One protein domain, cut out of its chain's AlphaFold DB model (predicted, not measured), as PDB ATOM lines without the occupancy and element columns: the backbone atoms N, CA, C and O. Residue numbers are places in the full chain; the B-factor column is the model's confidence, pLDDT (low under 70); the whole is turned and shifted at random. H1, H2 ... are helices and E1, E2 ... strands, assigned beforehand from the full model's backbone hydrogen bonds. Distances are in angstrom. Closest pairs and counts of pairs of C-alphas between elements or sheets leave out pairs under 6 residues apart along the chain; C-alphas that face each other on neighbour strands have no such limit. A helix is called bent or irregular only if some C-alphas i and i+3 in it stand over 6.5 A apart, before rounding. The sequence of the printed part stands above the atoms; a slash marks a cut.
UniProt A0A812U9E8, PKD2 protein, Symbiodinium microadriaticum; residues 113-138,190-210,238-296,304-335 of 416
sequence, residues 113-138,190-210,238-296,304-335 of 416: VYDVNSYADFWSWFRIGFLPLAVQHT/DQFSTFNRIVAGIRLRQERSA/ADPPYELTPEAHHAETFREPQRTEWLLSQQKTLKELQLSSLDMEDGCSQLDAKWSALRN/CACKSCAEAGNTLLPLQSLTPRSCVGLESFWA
ATOM      1  N   VAL A 113     141.696 130.166 154.432       92.69
ATOM      2  CA  VAL A 113     142.627 131.210 154.908       92.69
ATOM      3  C   VAL A 113     143.519 130.744 156.074       92.69
ATOM      4  O   VAL A 113     144.650 131.205 156.203       92.69
ATOM      5  N   TYR A 114     143.054 129.795 156.896       92.00
ATOM      6  CA  TYR A 114     143.841 129.242 158.006       92.00
ATOM      7  C   TYR A 114     144.909 128.238 157.554       92.00
ATOM      8  O   TYR A 114     145.841 127.961 158.303       92.00
ATOM      9  N   ASP A 115     144.803 127.722 156.328       93.44
ATOM     10  CA  ASP A 115     145.731 126.742 155.755       93.44
ATOM     11  C   ASP A 115     146.849 127.402 154.922       93.44
ATOM     12  O   ASP A 115     147.625 126.722 154.234       93.44
ATOM     13  N   VAL A 116     146.943 128.735 154.974       90.88
ATOM     14  CA  VAL A 116     147.979 129.532 154.311       90.88
ATOM     15  C   VAL A 116     149.282 129.436 155.105       90.88
ATOM     16  O   VAL A 116     149.494 130.141 156.086       90.88
ATOM     17  N   ASN A 117     150.176 128.552 154.658       88.88
ATOM     18  CA  ASN A 117     151.453 128.279 155.330       88.88
ATOM     19  C   ASN A 117     152.673 128.843 154.582       88.88
ATOM     20  O   ASN A 117     153.786 128.844 155.109       88.88
ATOM     21  N   SER A 118     152.491 129.311 153.347       89.25
ATOM     22  CA  SER A 118     153.560 129.851 152.508       89.25
ATOM     23  C   SER A 118     153.113 131.096 151.742       89.25
ATOM     24  O   SER A 118     151.923 131.368 151.588       89.25
ATOM     25  N   TYR A 119     154.079 131.851 151.214       89.19
ATOM     26  CA  TYR A 119     153.796 133.020 150.377       89.19
ATOM     27  C   TYR A 119     153.054 132.647 149.083       89.19
ATOM     28  O   TYR A 119     152.195 133.396 148.628       89.19
ATOM     29  N   ALA A 120     153.356 131.479 148.510       90.38
ATOM     30  CA  ALA A 120     152.675 130.972 147.323       90.38
ATOM     31  C   ALA A 120     151.230 130.559 147.644       90.38
ATOM     32  O   ALA A 120     150.322 130.822 146.854       90.38
ATOM     33  N   ASP A 121     150.997 129.971 148.828       92.19
ATOM     34  CA  ASP A 121     149.642 129.692 149.313       92.19
ATOM     35  C   ASP A 121     148.853 130.996 149.499       92.19
ATOM     36  O   ASP A 121     147.697 131.050 149.100       92.19
ATOM     37  N   PHE A 122     149.473 132.060 150.029       92.94
ATOM     38  CA  PHE A 122     148.814 133.362 150.196       92.94
ATOM     39  C   PHE A 122     148.353 133.940 148.855       92.94
ATOM     40  O   PHE A 122     147.187 134.302 148.720       92.94
ATOM     41  N   TRP A 123     149.231 133.996 147.850       93.50
ATOM     42  CA  TRP A 123     148.856 134.518 146.532       93.50
ATOM     43  C   TRP A 123     147.839 133.631 145.815       93.50
ATOM     44  O   TRP A 123     146.942 134.141 145.142       93.50
ATOM     45  N   SER A 124     147.919 132.315 146.008       93.25
ATOM     46  CA  SER A 124     146.919 131.376 145.494       93.25
ATOM     47  C   SER A 124     145.558 131.580 146.157       93.25
ATOM     48  O   SER A 124     144.549 131.670 145.455       93.25
ATOM     49  N   TRP A 125     145.525 131.711 147.485       94.81
ATOM     50  CA  TRP A 125     144.329 132.053 148.251       94.81
ATOM     51  C   TRP A 125     143.748 133.386 147.795       94.81
ATOM     52  O   TRP A 125     142.568 133.459 147.460       94.81
ATOM     53  N   PHE A 126     144.579 134.419 147.694       95.19
ATOM     54  CA  PHE A 126     144.137 135.752 147.317       95.19
ATOM     55  C   PHE A 126     143.558 135.784 145.893       95.19
ATOM     56  O   PHE A 126     142.461 136.299 145.682       95.19
ATOM     57  N   ARG A 127     144.254 135.191 144.913       94.12
ATOM     58  CA  ARG A 127     143.860 135.218 143.494       94.12
ATOM     59  C   ARG A 127     142.681 134.306 143.161       94.12
ATOM     60  O   ARG A 127     141.853 134.677 142.329       94.12
ATOM     61  N   ILE A 128     142.655 133.101 143.728       92.56
ATOM     62  CA  ILE A 128     141.719 132.038 143.329       92.56
ATOM     63  C   ILE A 128     140.561 131.917 144.325       92.56
ATOM     64  O   ILE A 128     139.445 131.641 143.906       92.56
ATOM     65  N   GLY A 129     140.805 132.141 145.617       92.50
ATOM     66  CA  GLY A 129     139.770 132.078 146.652       92.50
ATOM     67  C   GLY A 129     139.112 133.433 146.902       92.50
ATOM     68  O   GLY A 129     137.921 133.611 146.671       92.50
ATOM     69  N   PHE A 130     139.892 134.410 147.365       93.44
ATOM     70  CA  PHE A 130     139.368 135.686 147.848       93.44
ATOM     71  C   PHE A 130     138.859 136.609 146.732       93.44
ATOM     72  O   PHE A 130     137.726 137.080 146.813       93.44
ATOM     73  N   LEU A 131     139.661 136.887 145.697       92.81
ATOM     74  CA  LEU A 131     139.285 137.847 144.648       92.81
ATOM     75  C   LEU A 131     137.985 137.467 143.916       92.81
ATOM     76  O   LEU A 131     137.146 138.353 143.768       92.81
ATOM     77  N   PRO A 132     137.756 136.206 143.498       89.19
ATOM     78  CA  PRO A 132     136.499 135.818 142.853       89.19
ATOM     79  C   PRO A 132     135.286 135.901 143.782       89.19
ATOM     80  O   PRO A 132     134.179 136.149 143.314       89.19
ATOM     81  N   LEU A 133     135.483 135.717 145.092       88.38
ATOM     82  CA  LEU A 133     134.423 135.873 146.085       88.38
ATOM     83  C   LEU A 133     134.091 137.353 146.326       88.38
ATOM     84  O   LEU A 133     132.924 137.726 146.388       88.38
ATOM     85  N   ALA A 134     135.115 138.200 146.456       88.56
ATOM     86  CA  ALA A 134     134.950 139.619 146.750       88.56
ATOM     87  C   ALA A 134     134.490 140.431 145.534       88.56
ATOM     88  O   ALA A 134     133.680 141.346 145.665       88.56
ATOM     89  N   VAL A 135     135.005 140.102 144.352       87.25
ATOM     90  CA  VAL A 135     134.789 140.855 143.119       87.25
ATOM     91  C   VAL A 135     134.022 139.987 142.125       87.25
ATOM     92  O   VAL A 135     134.584 139.368 141.222       87.25
ATOM     93  N   GLN A 136     132.702 139.947 142.298       77.75
ATOM     94  CA  GLN A 136     131.784 139.283 141.374       77.75
ATOM     95  C   GLN A 136     131.231 140.306 140.376       77.75
ATOM     96  O   GLN A 136     130.332 141.089 140.695       77.75
ATOM     97  N   HIS A 137     131.782 140.322 139.159       66.75
ATOM     98  CA  HIS A 137     131.246 141.145 138.063       66.75
ATOM     99  C   HIS A 137     130.198 140.418 137.220       66.75
ATOM    100  O   HIS A 137     129.444 141.061 136.493       66.75
ATOM    101  N   THR A 138     130.163 139.088 137.284       63.59
ATOM    102  CA  THR A 138     129.274 138.254 136.475       63.59
ATOM    103  C   THR A 138     128.370 137.439 137.378       63.59
ATOM    104  O   THR A 138     128.841 136.783 138.306       63.59
ATOM    105  N   ASP A 190     130.423 144.573 141.964       50.62
ATOM    106  CA  ASP A 190     131.334 144.138 143.061       50.62
ATOM    107  C   ASP A 190     130.635 143.583 144.310       50.62
ATOM    108  O   ASP A 190     130.843 144.045 145.437       50.62
ATOM    109  N   GLN A 191     129.756 142.599 144.091       63.78
ATOM    110  CA  GLN A 191     128.918 142.036 145.146       63.78
ATOM    111  C   GLN A 191     129.630 140.947 145.950       63.78
ATOM    112  O   GLN A 191     129.508 139.754 145.690       63.78
ATOM    113  N   PHE A 192     130.292 141.404 147.010       56.50
ATOM    114  CA  PHE A 192     130.671 140.644 148.198       56.50
ATOM    115  C   PHE A 192     129.381 140.276 148.989       56.50
ATOM    116  O   PHE A 192     128.993 140.900 149.977       56.50
ATOM    117  N   SER A 193     128.664 139.317 148.392       60.94
ATOM    118  CA  SER A 193     127.399 138.644 148.731       60.94
ATOM    119  C   SER A 193     126.160 139.536 149.024       60.94
ATOM    120  O   SER A 193     125.834 139.932 150.143       60.94
ATOM    121  N   THR A 194     125.481 139.875 147.916       62.56
ATOM    122  CA  THR A 194     124.137 140.476 147.712       62.56
ATOM    123  C   THR A 194     123.778 141.825 148.345       62.56
ATOM    124  O   THR A 194     123.088 142.611 147.695       62.56
ATOM    125  N   PHE A 195     124.221 142.136 149.563       66.94
ATOM    126  CA  PHE A 195     123.771 143.334 150.295       66.94
ATOM    127  C   PHE A 195     124.873 144.367 150.547       66.94
ATOM    128  O   PHE A 195     124.573 145.511 150.891       66.94
ATOM    129  N   ASN A 196     126.141 143.990 150.365       76.06
ATOM    130  CA  ASN A 196     127.286 144.859 150.627       76.06
ATOM    131  C   ASN A 196     127.961 145.290 149.324       76.06
ATOM    132  O   ASN A 196     128.085 144.513 148.378       76.06
ATOM    133  N   ARG A 197     128.423 146.544 149.292       76.31
ATOM    134  CA  ARG A 197     129.167 147.118 148.168       76.31
ATOM    135  C   ARG A 197     130.575 147.483 148.609       76.31
ATOM    136  O   ARG A 197     130.727 148.300 149.518       76.31
ATOM    137  N   ILE A 198     131.574 146.969 147.895       79.62
ATOM    138  CA  ILE A 198     132.961 147.420 148.038       79.62
ATOM    139  C   ILE A 198     133.045 148.889 147.609       79.62
ATOM    140  O   ILE A 198     132.688 149.246 146.481       79.62
ATOM    141  N   VAL A 199     133.516 149.763 148.501       80.12
ATOM    142  CA  VAL A 199     133.738 151.172 148.163       80.12
ATOM    143  C   VAL A 199     135.147 151.329 147.601       80.12
ATOM    144  O   VAL A 199     136.134 151.075 148.287       80.12
ATOM    145  N   ALA A 200     135.224 151.796 146.351       82.12
ATOM    146  CA  ALA A 200     136.438 152.018 145.558       82.12
ATOM    147  C   ALA A 200     137.215 150.747 145.168       82.12
ATOM    148  O   ALA A 200     137.416 150.506 143.976       82.12
ATOM    149  N   GLY A 201     137.665 149.958 146.140       87.12
ATOM    150  CA  GLY A 201     138.435 148.749 145.880       87.12
ATOM    151  C   GLY A 201     139.181 148.224 147.098       87.12
ATOM    152  O   GLY A 201     138.926 148.605 148.241       87.12
ATOM    153  N   ILE A 202     140.130 147.340 146.821       91.56
ATOM    154  CA  ILE A 202     140.936 146.643 147.815       91.56
ATOM    155  C   ILE A 202     142.312 147.302 147.903       91.56
ATOM    156  O   ILE A 202     142.986 147.485 146.886       91.56
ATOM    157  N   ARG A 203     142.757 147.622 149.119       90.88
ATOM    158  CA  ARG A 203     144.125 148.080 149.363       90.88
ATOM    159  C   ARG A 203     144.969 146.955 149.939       90.88
ATOM    160  O   ARG A 203     144.623 146.401 150.979       90.88
ATOM    161  N   LEU A 204     146.114 146.714 149.310       91.62
ATOM    162  CA  LEU A 204     147.174 145.873 149.849       91.62
ATOM    163  C   LEU A 204     148.306 146.752 150.364       91.62
ATOM    164  O   LEU A 204     148.840 147.592 149.634       91.62
ATOM    165  N   ARG A 205     148.674 146.550 151.626       88.69
ATOM    166  CA  ARG A 205     149.830 147.191 152.258       88.69
ATOM    167  C   ARG A 205     150.839 146.143 152.662       88.69
ATOM    168  O   ARG A 205     150.457 145.088 153.157       88.69
ATOM    169  N   GLN A 206     152.111 146.465 152.472       86.38
ATOM    170  CA  GLN A 206     153.212 145.623 152.901       86.38
ATOM    171  C   GLN A 206     154.194 146.438 153.736       86.38
ATOM    172  O   GLN A 206     154.733 147.452 153.284       86.38
ATOM    173  N   GLU A 207     154.462 145.949 154.939       84.44
ATOM    174  CA  GLU A 207     155.591 146.389 155.751       84.44
ATOM    175  C   GLU A 207     156.693 145.335 155.682       84.44
ATOM    176  O   GLU A 207     156.416 144.136 155.589       84.44
ATOM    177  N   ARG A 208     157.946 145.787 155.654       82.62
ATOM    178  CA  ARG A 208     159.127 144.934 155.527       82.62
ATOM    179  C   ARG A 208     160.123 145.337 156.597       82.62
ATOM    180  O   ARG A 208     160.474 146.511 156.690       82.62
ATOM    181  N   SER A 209     160.634 144.366 157.346       84.00
ATOM    182  CA  SER A 209     161.777 144.615 158.223       84.00
ATOM    183  C   SER A 209     163.004 144.978 157.384       84.00
ATOM    184  O   SER A 209     163.273 144.320 156.370       84.00
ATOM    185  N   ALA A 210     163.777 145.971 157.826       85.50
ATOM    186  CA  ALA A 210     165.050 146.301 157.200       85.50
ATOM    187  C   ALA A 210     165.978 145.078 157.247       85.50
ATOM    188  O   ALA A 210     166.357 144.601 158.315       85.50
ATOM    189  N   ALA A 238     164.561 141.310 165.000       74.44
ATOM    190  CA  ALA A 238     163.324 140.916 165.659       74.44
ATOM    191  C   ALA A 238     162.479 142.111 166.129       74.44
ATOM    192  O   ALA A 238     161.449 141.900 166.752       74.44
ATOM    193  N   ASP A 239     162.932 143.347 165.903       73.19
ATOM    194  CA  ASP A 239     162.218 144.570 166.264       73.19
ATOM    195  C   ASP A 239     161.787 145.296 164.977       73.19
ATOM    196  O   ASP A 239     162.657 145.687 164.188       73.19
ATOM    197  N   PRO A 240     160.474 145.458 164.736       69.00
ATOM    198  CA  PRO A 240     159.359 145.053 165.602       69.00
ATOM    199  C   PRO A 240     159.153 143.524 165.641       69.00
ATOM    200  O   PRO A 240     159.624 142.828 164.737       69.00
ATOM    201  N   PRO A 241     158.485 142.989 166.689       65.75
ATOM    202  CA  PRO A 241     158.357 141.555 166.978       65.75
ATOM    203  C   PRO A 241     157.506 140.813 165.945       65.75
ATOM    204  O   PRO A 241     156.406 140.346 166.220       65.75
ATOM    205  N   TYR A 242     158.061 140.624 164.752       65.50
ATOM    206  CA  TYR A 242     157.518 139.750 163.713       65.50
ATOM    207  C   TYR A 242     157.801 138.262 163.999       65.50
ATOM    208  O   TYR A 242     157.632 137.425 163.116       65.50
ATOM    209  N   GLU A 243     158.358 137.927 165.172       57.97
ATOM    210  CA  GLU A 243     158.698 136.554 165.582       57.97
ATOM    211  C   GLU A 243     157.480 135.709 165.931       57.97
ATOM    212  O   GLU A 243     157.538 134.485 165.817       57.97
ATOM    213  N   LEU A 244     156.384 136.357 166.309       64.56
ATOM    214  CA  LEU A 244     155.118 135.703 166.582       64.56
ATOM    215  C   LEU A 244     154.257 135.694 165.321       64.56
ATOM    216  O   LEU A 244     154.394 136.550 164.444       64.56
ATOM    217  N   THR A 245     153.359 134.712 165.238       66.44
ATOM    218  CA  THR A 245     152.282 134.715 164.247       66.44
ATOM    219  C   THR A 245     151.615 136.089 164.261       66.44
ATOM    220  O   THR A 245     151.242 136.539 165.347       66.44
ATOM    221  N   PRO A 246     151.500 136.776 163.112       64.25
ATOM    222  CA  PRO A 246     150.935 138.114 163.087       64.25
ATOM    223  C   PRO A 246     149.520 138.062 163.660       64.25
ATOM    224  O   PRO A 246     148.659 137.344 163.154       64.25
ATOM    225  N   GLU A 247     149.293 138.795 164.744       70.56
ATOM    226  CA  GLU A 247     147.952 138.973 165.280       70.56
ATOM    227  C   GLU A 247     147.181 139.960 164.404       70.56
ATOM    228  O   GLU A 247     147.762 140.885 163.832       70.56
ATOM    229  N   ALA A 248     145.859 139.794 164.319       69.19
ATOM    230  CA  ALA A 248     145.012 140.645 163.482       69.19
ATOM    231  C   ALA A 248     145.189 142.145 163.794       69.19
ATOM    232  O   ALA A 248     145.261 142.959 162.879       69.19
ATOM    233  N   HIS A 249     145.370 142.499 165.069       74.00
ATOM    234  CA  HIS A 249     145.542 143.887 165.495       74.00
ATOM    235  C   HIS A 249     146.866 144.519 165.009       74.00
ATOM    236  O   HIS A 249     146.944 145.732 164.821       74.00
ATOM    237  N   HIS A 250     147.905 143.718 164.740       71.62
ATOM    238  CA  HIS A 250     149.137 144.216 164.116       71.62
ATOM    239  C   HIS A 250     148.919 144.592 162.644       71.62
ATOM    240  O   HIS A 250     149.604 145.471 162.131       71.62
ATOM    241  N   ALA A 251     147.954 143.964 161.962       68.50
ATOM    242  CA  ALA A 251     147.618 144.297 160.578       68.50
ATOM    243  C   ALA A 251     146.812 145.604 160.451       68.50
ATOM    244  O   ALA A 251     146.740 146.166 159.362       68.50
ATOM    245  N   GLU A 252     146.230 146.111 161.543       74.56
ATOM    246  CA  GLU A 252     145.498 147.387 161.546       74.56
ATOM    247  C   GLU A 252     146.438 148.599 161.535       74.56
ATOM    248  O   GLU A 252     146.079 149.673 161.048       74.56
ATOM    249  N   THR A 253     147.653 148.446 162.072       79.19
ATOM    250  CA  THR A 253     148.586 149.560 162.271       79.19
ATOM    251  C   THR A 253     149.931 149.296 161.605       79.19
ATOM    252  O   THR A 253     150.840 148.709 162.176       79.19
ATOM    253  N   PHE A 254     150.087 149.812 160.386       76.81
ATOM    254  CA  PHE A 254     151.392 149.897 159.730       76.81
ATOM    255  C   PHE A 254     152.059 151.225 160.082       76.81
ATOM    256  O   PHE A 254     151.455 152.282 159.882       76.81
ATOM    257  N   ARG A 255     153.302 151.194 160.587       82.06
ATOM    258  CA  ARG A 255     154.051 152.430 160.878       82.06
ATOM    259  C   ARG A 255     154.562 153.071 159.595       82.06
ATOM    260  O   ARG A 255     154.322 154.252 159.366       82.06
ATOM    261  N   GLU A 256     155.230 152.282 158.756       85.00
ATOM    262  CA  GLU A 256     155.855 152.754 157.516       85.00
ATOM    263  C   GLU A 256     155.642 151.727 156.389       85.00
ATOM    264  O   GLU A 256     156.526 150.906 156.116       85.00
ATOM    265  N   PRO A 257     154.465 151.728 155.725       85.88
ATOM    266  CA  PRO A 257     154.208 150.811 154.623       85.88
ATOM    267  C   PRO A 257     155.162 151.128 153.469       85.88
ATOM    268  O   PRO A 257     155.039 152.153 152.802       85.88
ATOM    269  N   GLN A 258     156.105 150.223 153.213       85.88
ATOM    270  CA  GLN A 258     157.076 150.354 152.121       85.88
ATOM    271  C   GLN A 258     156.411 150.183 150.757       85.88
ATOM    272  O   GLN A 258     156.926 150.639 149.738       85.88
ATOM    273  N   ARG A 259     155.262 149.502 150.730       85.75
ATOM    274  CA  ARG A 259     154.516 149.249 149.510       85.75
ATOM    275  C   ARG A 259     153.022 149.347 149.750       85.75
ATOM    276  O   ARG A 259     152.499 148.800 150.720       85.75
ATOM    277  N   THR A 260     152.348 150.022 148.829       90.38
ATOM    278  CA  THR A 260     150.890 150.111 148.784       90.38
ATOM    279  C   THR A 260     150.433 149.885 147.350       90.38
ATOM    280  O   THR A 260     150.894 150.582 146.451       90.38
ATOM    281  N   GLU A 261     149.521 148.942 147.141       92.06
ATOM    282  CA  GLU A 261     148.866 148.725 145.850       92.06
ATOM    283  C   GLU A 261     147.348 148.809 146.022       92.06
ATOM    284  O   GLU A 261     146.788 148.335 147.014       92.06
ATOM    285  N   TRP A 262     146.688 149.417 145.040       91.75
ATOM    286  CA  TRP A 262     145.238 149.544 144.999       91.75
ATOM    287  C   TRP A 262     144.665 148.715 143.856       91.75
ATOM    288  O   TRP A 262     144.978 148.922 142.682       91.75
ATOM    289  N   LEU A 263     143.772 147.806 144.214       91.94
ATOM    290  CA  LEU A 263     143.001 146.969 143.312       91.94
ATOM    291  C   LEU A 263     141.599 147.569 143.197       91.94
ATOM    292  O   LEU A 263     140.713 147.293 144.001       91.94
ATOM    293  N   LEU A 264     141.437 148.465 142.224       87.81
ATOM    294  CA  LEU A 264     140.199 149.208 141.998       87.81
ATOM    295  C   LEU A 264     139.212 148.354 141.203       87.81
ATOM    296  O   LEU A 264     139.289 148.284 139.977       87.81
ATOM    297  N   SER A 265     138.278 147.722 141.904       85.25
ATOM    298  CA  SER A 265     137.295 146.813 141.311       85.25
ATOM    299  C   SER A 265     136.301 147.527 140.388       85.25
ATOM    300  O   SER A 265     135.878 146.985 139.379       85.25
ATOM    301  N   GLN A 266     136.041 148.815 140.618       81.75
ATOM    302  CA  GLN A 266     135.175 149.613 139.740       81.75
ATOM    303  C   GLN A 266     135.818 149.961 138.383       81.75
ATOM    304  O   GLN A 266     135.118 150.401 137.475       81.75
ATOM    305  N   GLN A 267     137.144 149.836 138.254       83.25
ATOM    306  CA  GLN A 267     137.878 150.198 137.033       83.25
ATOM    307  C   GLN A 267     138.434 148.991 136.287       83.25
ATOM    308  O   GLN A 267     138.636 149.074 135.079       83.25
ATOM    309  N   LYS A 268     138.729 147.908 137.010       84.94
ATOM    310  CA  LYS A 268     139.403 146.731 136.478       84.94
ATOM    311  C   LYS A 268     138.491 145.523 136.571       84.94
ATOM    312  O   LYS A 268     137.839 145.323 137.590       84.94
ATOM    313  N   THR A 269     138.501 144.693 135.537       85.50
ATOM    314  CA  THR A 269     137.777 143.417 135.568       85.50
ATOM    315  C   THR A 269     138.438 142.430 136.536       85.50
ATOM    316  O   THR A 269     139.632 142.522 136.816       85.50
ATOM    317  N   LEU A 270     137.700 141.416 137.001       87.69
ATOM    318  CA  LEU A 270     138.235 140.359 137.871       87.69
ATOM    319  C   LEU A 270     139.503 139.726 137.279       87.69
ATOM    320  O   LEU A 270     140.477 139.530 137.999       87.69
ATOM    321  N   LYS A 271     139.530 139.469 135.964       87.56
ATOM    322  CA  LYS A 271     140.713 138.917 135.283       87.56
ATOM    323  C   LYS A 271     141.909 139.869 135.361       87.56
ATOM    324  O   LYS A 271     143.018 139.434 135.653       87.56
ATOM    325  N   GLU A 272     141.691 141.166 135.160       89.38
ATOM    326  CA  GLU A 272     142.738 142.188 135.297       89.38
ATOM    327  C   GLU A 272     143.229 142.321 136.743       89.38
ATOM    328  O   GLU A 272     144.425 142.499 136.973       89.38
ATOM    329  N   LEU A 273     142.339 142.196 137.735       91.50
ATOM    330  CA  LEU A 273     142.715 142.175 139.150       91.50
ATOM    331  C   LEU A 273     143.520 140.922 139.509       91.50
ATOM    332  O   LEU A 273     144.531 141.022 140.204       91.50
ATOM    333  N   GLN A 274     143.119 139.753 139.008       92.69
ATOM    334  CA  GLN A 274     143.852 138.498 139.189       92.69
ATOM    335  C   GLN A 274     145.238 138.552 138.544       92.69
ATOM    336  O   GLN A 274     146.196 138.033 139.114       92.69
ATOM    337  N   LEU A 275     145.367 139.214 137.394       91.00
ATOM    338  CA  LEU A 275     146.655 139.434 136.742       91.00
ATOM    339  C   LEU A 275     147.505 140.460 137.471       91.00
ATOM    340  O   LEU A 275     148.688 140.224 137.670       91.00
ATOM    341  N   SER A 276     146.902 141.539 137.968       92.19
ATOM    342  CA  SER A 276     147.592 142.474 138.856       92.19
ATOM    343  C   SER A 276     148.102 141.760 140.111       92.19
ATOM    344  O   SER A 276     149.227 142.007 140.533       92.19
ATOM    345  N   SER A 277     147.330 140.818 140.663       93.44
ATOM    346  CA  SER A 277     147.781 139.946 141.751       93.44
ATOM    347  C   SER A 277     148.900 138.995 141.344       93.44
ATOM    348  O   SER A 277     149.785 138.753 142.155       93.44
ATOM    349  N   LEU A 278     148.866 138.437 140.135       92.62
ATOM    350  CA  LEU A 278     149.924 137.566 139.630       92.62
ATOM    351  C   LEU A 278     151.222 138.352 139.393       92.62
ATOM    352  O   LEU A 278     152.293 137.878 139.752       92.62
ATOM    353  N   ASP A 279     151.133 139.575 138.874       91.62
ATOM    354  CA  ASP A 279     152.275 140.484 138.745       91.62
ATOM    355  C   ASP A 279     152.846 140.872 140.115       91.62
ATOM    356  O   ASP A 279     154.059 140.994 140.292       91.62
ATOM    357  N   MET A 280     151.975 141.017 141.118       90.81
ATOM    358  CA  MET A 280     152.378 141.153 142.515       90.81
ATOM    359  C   MET A 280     152.861 139.850 143.152       90.81
ATOM    360  O   MET A 280     153.355 139.913 144.265       90.81
ATOM    361  N   GLU A 281     152.759 138.689 142.523       91.25
ATOM    362  CA  GLU A 281     153.371 137.456 143.031       91.25
ATOM    363  C   GLU A 281     154.785 137.310 142.460       91.25
ATOM    364  O   GLU A 281     155.749 137.073 143.192       91.25
ATOM    365  N   ASP A 282     154.919 137.520 141.153       90.00
ATOM    366  CA  ASP A 282     156.125 137.187 140.402       90.00
ATOM    367  C   ASP A 282     156.988 138.391 139.998       90.00
ATOM    368  O   ASP A 282     158.012 138.212 139.343       90.00
ATOM    369  N   GLY A 283     156.588 139.606 140.386       89.00
ATOM    370  CA  GLY A 283     157.283 140.853 140.066       89.00
ATOM    371  C   GLY A 283     157.378 141.113 138.571       89.00
ATOM    372  O   GLY A 283     158.459 141.422 138.075       89.00
ATOM    373  N   CYS A 284     156.252 140.990 137.866       90.00
ATOM    374  CA  CYS A 284     156.155 141.236 136.425       90.00
ATOM    375  C   CYS A 284     156.970 140.247 135.582       90.00
ATOM    376  O   CYS A 284     157.416 140.576 134.481       90.00
ATOM    377  N   SER A 285     157.188 139.030 136.080       87.88
ATOM    378  CA  SER A 285     157.817 137.995 135.267       87.88
ATOM    379  C   SER A 285     156.846 137.521 134.174       87.88
ATOM    380  O   SER A 285     155.631 137.678 134.291       87.88
ATOM    381  N   GLN A 286     157.371 136.960 133.081       88.31
ATOM    382  CA  GLN A 286     156.569 136.297 132.039       88.31
ATOM    383  C   GLN A 286     155.439 137.151 131.427       88.31
ATOM    384  O   GLN A 286     154.374 136.628 131.090       88.31
ATOM    385  N   LEU A 287     155.679 138.453 131.249       87.50
ATOM    386  CA  LEU A 287     154.717 139.379 130.643       87.50
ATOM    387  C   LEU A 287     154.151 138.830 129.326       87.50
ATOM    388  O   LEU A 287     152.938 138.750 129.183       87.50
ATOM    389  N   ASP A 288     154.998 138.343 128.419       86.69
ATOM    390  CA  ASP A 288     154.564 137.827 127.111       86.69
ATOM    391  C   ASP A 288     153.538 136.687 127.217       86.69
ATOM    392  O   ASP A 288     152.546 136.661 126.486       86.69
ATOM    393  N   ALA A 289     153.737 135.762 128.162       86.12
ATOM    394  CA  ALA A 289     152.811 134.657 128.388       86.12
ATOM    395  C   ALA A 289     151.470 135.164 128.942       86.12
ATOM    396  O   ALA A 289     150.412 134.758 128.454       86.12
ATOM    397  N   LYS A 290     151.505 136.105 129.893       86.06
ATOM    398  CA  LYS A 290     150.305 136.727 130.480       86.06
ATOM    399  C   LYS A 290     149.515 137.528 129.444       86.06
ATOM    400  O   LYS A 290     148.303 137.351 129.332       86.06
ATOM    401  N   TRP A 291     150.199 138.330 128.625       81.56
ATOM    402  CA  TRP A 291     149.581 139.098 127.538       81.56
ATOM    403  C   TRP A 291     148.934 138.198 126.506       81.56
ATOM    404  O   TRP A 291     147.836 138.479 126.027       81.56
ATOM    405  N   SER A 292     149.583 137.076 126.194       82.56
ATOM    406  CA  SER A 292     149.046 136.132 125.224       82.56
ATOM    407  C   SER A 292     147.675 135.578 125.639       82.56
ATOM    408  O   SER A 292     146.847 135.361 124.750       82.56
ATOM    409  N   ALA A 293     147.422 135.432 126.948       79.62
ATOM    410  CA  ALA A 293     146.155 134.983 127.529       79.62
ATOM    411  C   ALA A 293     145.072 136.082 127.572       79.62
ATOM    412  O   ALA A 293     143.882 135.774 127.628       79.62
ATOM    413  N   LEU A 294     145.474 137.355 127.506       74.62
ATOM    414  CA  LEU A 294     144.595 138.526 127.535       74.62
ATOM    415  C   LEU A 294     144.276 139.124 126.161       74.62
ATOM    416  O   LEU A 294     143.563 140.117 126.096       74.62
ATOM    417  N   ARG A 295     144.756 138.558 125.049       73.38
ATOM    418  CA  ARG A 295     144.634 139.179 123.709       73.38
ATOM    419  C   ARG A 295     143.219 139.581 123.264       73.38
ATOM    420  O   ARG A 295     143.093 140.351 122.320       73.38
ATOM    421  N   ASN A 296     142.175 139.102 123.937       71.88
ATOM    422  CA  ASN A 296     140.784 139.453 123.652       71.88
ATOM    423  C   ASN A 296     140.235 140.611 124.508       71.88
ATOM    424  O   ASN A 296     139.096 141.021 124.297       71.88
ATOM    425  N   CYS A 304     153.843 146.112 133.232       89.94
ATOM    426  CA  CYS A 304     153.344 145.481 134.449       89.94
ATOM    427  C   CYS A 304     152.058 146.131 134.991       89.94
ATOM    428  O   CYS A 304     151.977 147.356 135.094       89.94
ATOM    429  N   ALA A 305     151.069 145.323 135.383       88.75
ATOM    430  CA  ALA A 305     149.763 145.817 135.818       88.75
ATOM    431  C   ALA A 305     149.765 146.400 137.245       88.75
ATOM    432  O   ALA A 305     148.846 147.152 137.595       88.75
ATOM    433  N   CYS A 306     150.764 146.060 138.070       88.81
ATOM    434  CA  CYS A 306     150.986 146.675 139.383       88.81
ATOM    435  C   CYS A 306     151.908 147.893 139.286       88.81
ATOM    436  O   CYS A 306     153.044 147.800 138.810       88.81
ATOM    437  N   LYS A 307     151.445 149.026 139.829       88.31
ATOM    438  CA  LYS A 307     152.206 150.287 139.825       88.31
ATOM    439  C   LYS A 307     153.472 150.169 140.661       88.31
ATOM    440  O   LYS A 307     154.560 150.503 140.204       88.31
ATOM    441  N   SER A 308     153.331 149.595 141.851       86.50
ATOM    442  CA  SER A 308     154.454 149.392 142.767       86.50
ATOM    443  C   SER A 308     155.542 148.472 142.205       86.50
ATOM    444  O   SER A 308     156.713 148.642 142.531       86.50
ATOM    445  N   CYS A 309     155.186 147.507 141.352       85.81
ATOM    446  CA  CYS A 309     156.183 146.651 140.711       85.81
ATOM    447  C   CYS A 309     156.925 147.381 139.590       85.81
ATOM    448  O   CYS A 309     158.128 147.199 139.431       85.81
ATOM    449  N   ALA A 310     156.208 148.208 138.822       86.56
ATOM    450  CA  ALA A 310     156.803 148.997 137.751       86.56
ATOM    451  C   ALA A 310     157.835 150.002 138.296       86.56
ATOM    452  O   ALA A 310     158.894 150.178 137.699       86.56
ATOM    453  N   GLU A 311     157.555 150.615 139.449       86.00
ATOM    454  CA  GLU A 311     158.449 151.583 140.102       86.00
ATOM    455  C   GLU A 311     159.676 150.934 140.753       86.00
ATOM    456  O   GLU A 311     160.768 151.501 140.721       86.00
ATOM    457  N   ALA A 312     159.521 149.741 141.337       76.06
ATOM    458  CA  ALA A 312     160.602 149.078 142.065       76.06
ATOM    459  C   ALA A 312     161.712 148.524 141.153       76.06
ATOM    460  O   ALA A 312     162.809 148.233 141.633       76.06
ATOM    461  N   GLY A 313     161.442 148.367 139.850       66.81
ATOM    462  CA  GLY A 313     162.296 147.599 138.946       66.81
ATOM    463  C   GLY A 313     162.392 146.123 139.364       66.81
ATOM    464  O   GLY A 313     161.956 145.721 140.442       66.81
ATOM    465  N   ASN A 314     162.994 145.274 138.530       61.47
ATOM    466  CA  ASN A 314     163.089 143.820 138.778       61.47
ATOM    467  C   ASN A 314     163.865 143.420 140.058       61.47
ATOM    468  O   ASN A 314     164.072 142.236 140.313       61.47
ATOM    469  N   THR A 315     164.355 144.374 140.851       58.94
ATOM    470  CA  THR A 315     165.234 144.139 142.002       58.94
ATOM    471  C   THR A 315     164.490 143.822 143.297       58.94
ATOM    472  O   THR A 315     165.099 143.266 144.212       58.94
ATOM    473  N   LEU A 316     163.191 144.122 143.405       61.38
ATOM    474  CA  LEU A 316     162.421 143.886 144.631       61.38
ATOM    475  C   LEU A 316     161.154 143.099 144.331       61.38
ATOM    476  O   LEU A 316     160.057 143.641 144.210       61.38
ATOM    477  N   LEU A 317     161.328 141.783 144.256       64.81
ATOM    478  CA  LEU A 317     160.208 140.876 144.099       64.81
ATOM    479  C   LEU A 317     159.288 140.922 145.338       64.81
ATOM    480  O   LEU A 317     159.764 141.160 146.452       64.81
ATOM    481  N   PRO A 318     157.972 140.729 145.160       59.34
ATOM    482  CA  PRO A 318     156.957 141.095 146.150       59.34
ATOM    483  C   PRO A 318     156.969 140.267 147.432       59.34
ATOM    484  O   PRO A 318     156.821 140.805 148.525       59.34
ATOM    485  N   LEU A 319     157.120 138.955 147.277       63.62
ATOM    486  CA  LEU A 319     157.017 137.943 148.320       63.62
ATOM    487  C   LEU A 319     157.757 136.716 147.784       63.62
ATOM    488  O   LEU A 319     157.202 135.884 147.076       63.62
ATOM    489  N   GLN A 320     159.052 136.649 148.052       65.12
ATOM    490  CA  GLN A 320     159.879 135.497 147.719       65.12
ATOM    491  C   GLN A 320     160.344 134.808 148.988       65.12
ATOM    492  O   GLN A 320     160.368 135.387 150.068       65.12
ATOM    493  N   SER A 321     160.874 133.596 148.848       55.97
ATOM    494  CA  SER A 321     161.642 132.985 149.934       55.97
ATOM    495  C   SER A 321     162.780 133.898 150.435       55.97
ATOM    496  O   SER A 321     163.260 133.726 151.553       55.97
ATOM    497  N   LEU A 322     163.237 134.842 149.602       54.59
ATOM    498  CA  LEU A 322     164.275 135.833 149.880       54.59
ATOM    499  C   LEU A 322     163.751 137.163 150.431       54.59
ATOM    500  O   LEU A 322     164.555 137.949 150.934       54.59
ATOM    501  N   THR A 323     162.450 137.453 150.331       56.88
ATOM    502  CA  THR A 323     161.938 138.702 150.894       56.88
ATOM    503  C   THR A 323     161.982 138.640 152.412       56.88
ATOM    504  O   THR A 323     161.672 137.595 152.992       56.88
ATOM    505  N   PRO A 324     162.337 139.756 153.067       56.75
ATOM    506  CA  PRO A 324     162.191 139.853 154.501       56.75
ATOM    507  C   PRO A 324     160.729 139.624 154.902       56.75
ATOM    508  O   PRO A 324     159.830 139.813 154.079       56.75
ATOM    509  N   ARG A 325     160.504 139.217 156.159       53.66
ATOM    510  CA  ARG A 325     159.169 139.022 156.732       53.66
ATOM    511  C   ARG A 325     158.292 140.202 156.357       53.66
ATOM    512  O   ARG A 325     158.694 141.360 156.503       53.66
ATOM    513  N   SER A 326     157.112 139.876 155.855       53.91
ATOM    514  CA  SER A 326     156.167 140.874 155.412       53.91
ATOM    515  C   SER A 326     154.795 140.604 155.980       53.91
ATOM    516  O   SER A 326     154.262 139.506 155.825       53.91
ATOM    517  N   CYS A 327     154.223 141.631 156.589       51.72
ATOM    518  CA  CYS A 327     152.821 141.651 156.957       51.72
ATOM    519  C   CYS A 327     152.046 142.236 155.779       51.72
ATOM    520  O   CYS A 327     152.362 143.338 155.328       51.72
ATOM    521  N   VAL A 328     151.071 141.482 155.269       55.00
ATOM    522  CA  VAL A 328     150.154 141.967 154.236       55.00
ATOM    523  C   VAL A 328     148.842 142.332 154.906       55.00
ATOM    524  O   VAL A 328     148.166 141.475 155.467       55.00
ATOM    525  N   GLY A 329     148.512 143.618 154.868       56.09
ATOM    526  CA  GLY A 329     147.231 144.130 155.336       56.09
ATOM    527  C   GLY A 329     146.268 144.258 154.173       56.09
ATOM    528  O   GLY A 329     146.610 144.862 153.151       56.09
ATOM    529  N   LEU A 330     145.073 143.703 154.349       54.91
ATOM    530  CA  LEU A 330     143.948 143.909 153.456       54.91
ATOM    531  C   LEU A 330     142.996 144.897 154.119       54.91
ATOM    532  O   LEU A 330     142.361 144.575 155.120       54.91
ATOM    533  N   GLU A 331     142.878 146.084 153.541       57.59
ATOM    534  CA  GLU A 331     141.884 147.055 153.984       57.59
ATOM    535  C   GLU A 331     140.836 147.246 152.897       57.59
ATOM    536  O   GLU A 331     141.149 147.457 151.720       57.59
ATOM    537  N   SER A 332     139.580 147.166 153.312       52.66
ATOM    538  CA  SER A 332     138.418 147.405 152.472       52.66
ATOM    539  C   SER A 332     137.545 148.453 153.156       52.66
ATOM    540  O   SER A 332     137.327 148.405 154.366       52.66
ATOM    541  N   PHE A 333     137.106 149.447 152.386       44.88
ATOM    542  CA  PHE A 333     136.233 150.507 152.879       44.88
ATOM    543  C   PHE A 333     134.795 150.194 152.494       44.88
ATOM    544  O   PHE A 333     134.514 149.782 151.366       44.88
ATOM    545  N   TRP A 334     133.883 150.429 153.432       47.38
ATOM    546  CA  TRP A 334     132.479 150.081 153.275       47.38
ATOM    547  C   TRP A 334     131.615 151.228 153.759       47.38
ATOM    548  O   TRP A 334     131.834 151.783 154.835       47.38
ATOM    549  N   ALA A 335     130.635 151.595 152.944       44.91
ATOM    550  CA  ALA A 335     129.665 152.621 153.274       44.91
ATOM    551  C   ALA A 335     128.280 151.980 153.305       44.91
ATOM    552  O   ALA A 335     127.834 151.398 152.315       44.91
TER     553      ALA A 335
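Overview. This is residues 113 to 138, 190 to 210, 238 to 296 and 304 to 335 of the 416 residues of the protein "PKD2 protein" of Symbiodinium microadriaticum (UniProt A0A812U9E8). A three-stranded antiparallel sheet, E2 E1 E3, has helices H3 and H5 loosely packed at its E2 edge and short H2 over E3 at the other edge. H1 runs side by side with H3, opposite ways, and H4 lies farther out beyond H3. The 138 printed residues include five named helices and three named strands, in the order H1 E1 H2 E2 H3 H4 H5 E3; the class is mixed, helices and strands. The whole is compact, with a radius of gyration of the C-alphas of 15.3 A and spans of 47 by 39 by 27 A.

Arrangement. Start at H1, residues 119 to 134, which only grazes the sheet. Its partner H3, residues 270 to 282, touches it, the closest C-alphas being Arg 127 and Gln 274 at 5.4 A, with a shallow tilt of 11 degrees, opposite ways. Next look at inner strand E1, residues 198 to 208, antiparallel to both edge strands. Beside E2, residues 259 to 263, N 204 and O 261 are 2.9 A apart, within hydrogen-bond range; beside E3, residues 326 to 334, N 203 and O 331 are 3.1 A apart, also within range. H2, residues 248 to 252, is on the sheet at a height of 7.7 A, only just over E3, where 3 of its C-alphas fall; its closest pair of C-alphas to E3 is Ala 251 and Gly 329, 5.3 A. H3 only grazes the sheet, and so does H5, residues 307 to 315. H4, residues 287 to 294, is not on the sheet; it is close to H3 but not clearly touching, with the closest C-alphas, Leu 275 and Lys 290, 7.7 A apart. In H3 and H4 every O i to N i+4 pair is within hydrogen-bond range; H1 has 8 of 12, H2 0 of 1 with 2 of 2 O i to N i+3 pairs, and H5 2 of 5 with 2 of 6.

Along the chain. Find C-alpha 119 at (153.796, 133.020, 150.377); from there H1 runs 20.3 A, with a kink of 27 degrees near residue 126. E1 spans 27.3 A from C-alpha 198 at (132.961, 147.420, 148.038) and bends by 59 degrees at residue 201. H3 spans 18.3 A. H5 is irregular, with C-alphas 311 and 314 9.1 A apart. E3 covers 25.5 A and ends at C-alpha 334, (132.479, 150.081, 153.275).

Size, cuts and confidence. The farthest C-alphas, Asp 239 and Asn 296, are 48.0 A apart. Residues 139 to 189, 211 to 237 and 297 to 303 are not printed; the C-alpha gaps across these cuts are 9.1, 10.2 and 17.6 A. Of the links printed whole, none is long. Mean pLDDT of the printed part is 78.6, with 40 residues under 70, among them 313 to 335, which include E3.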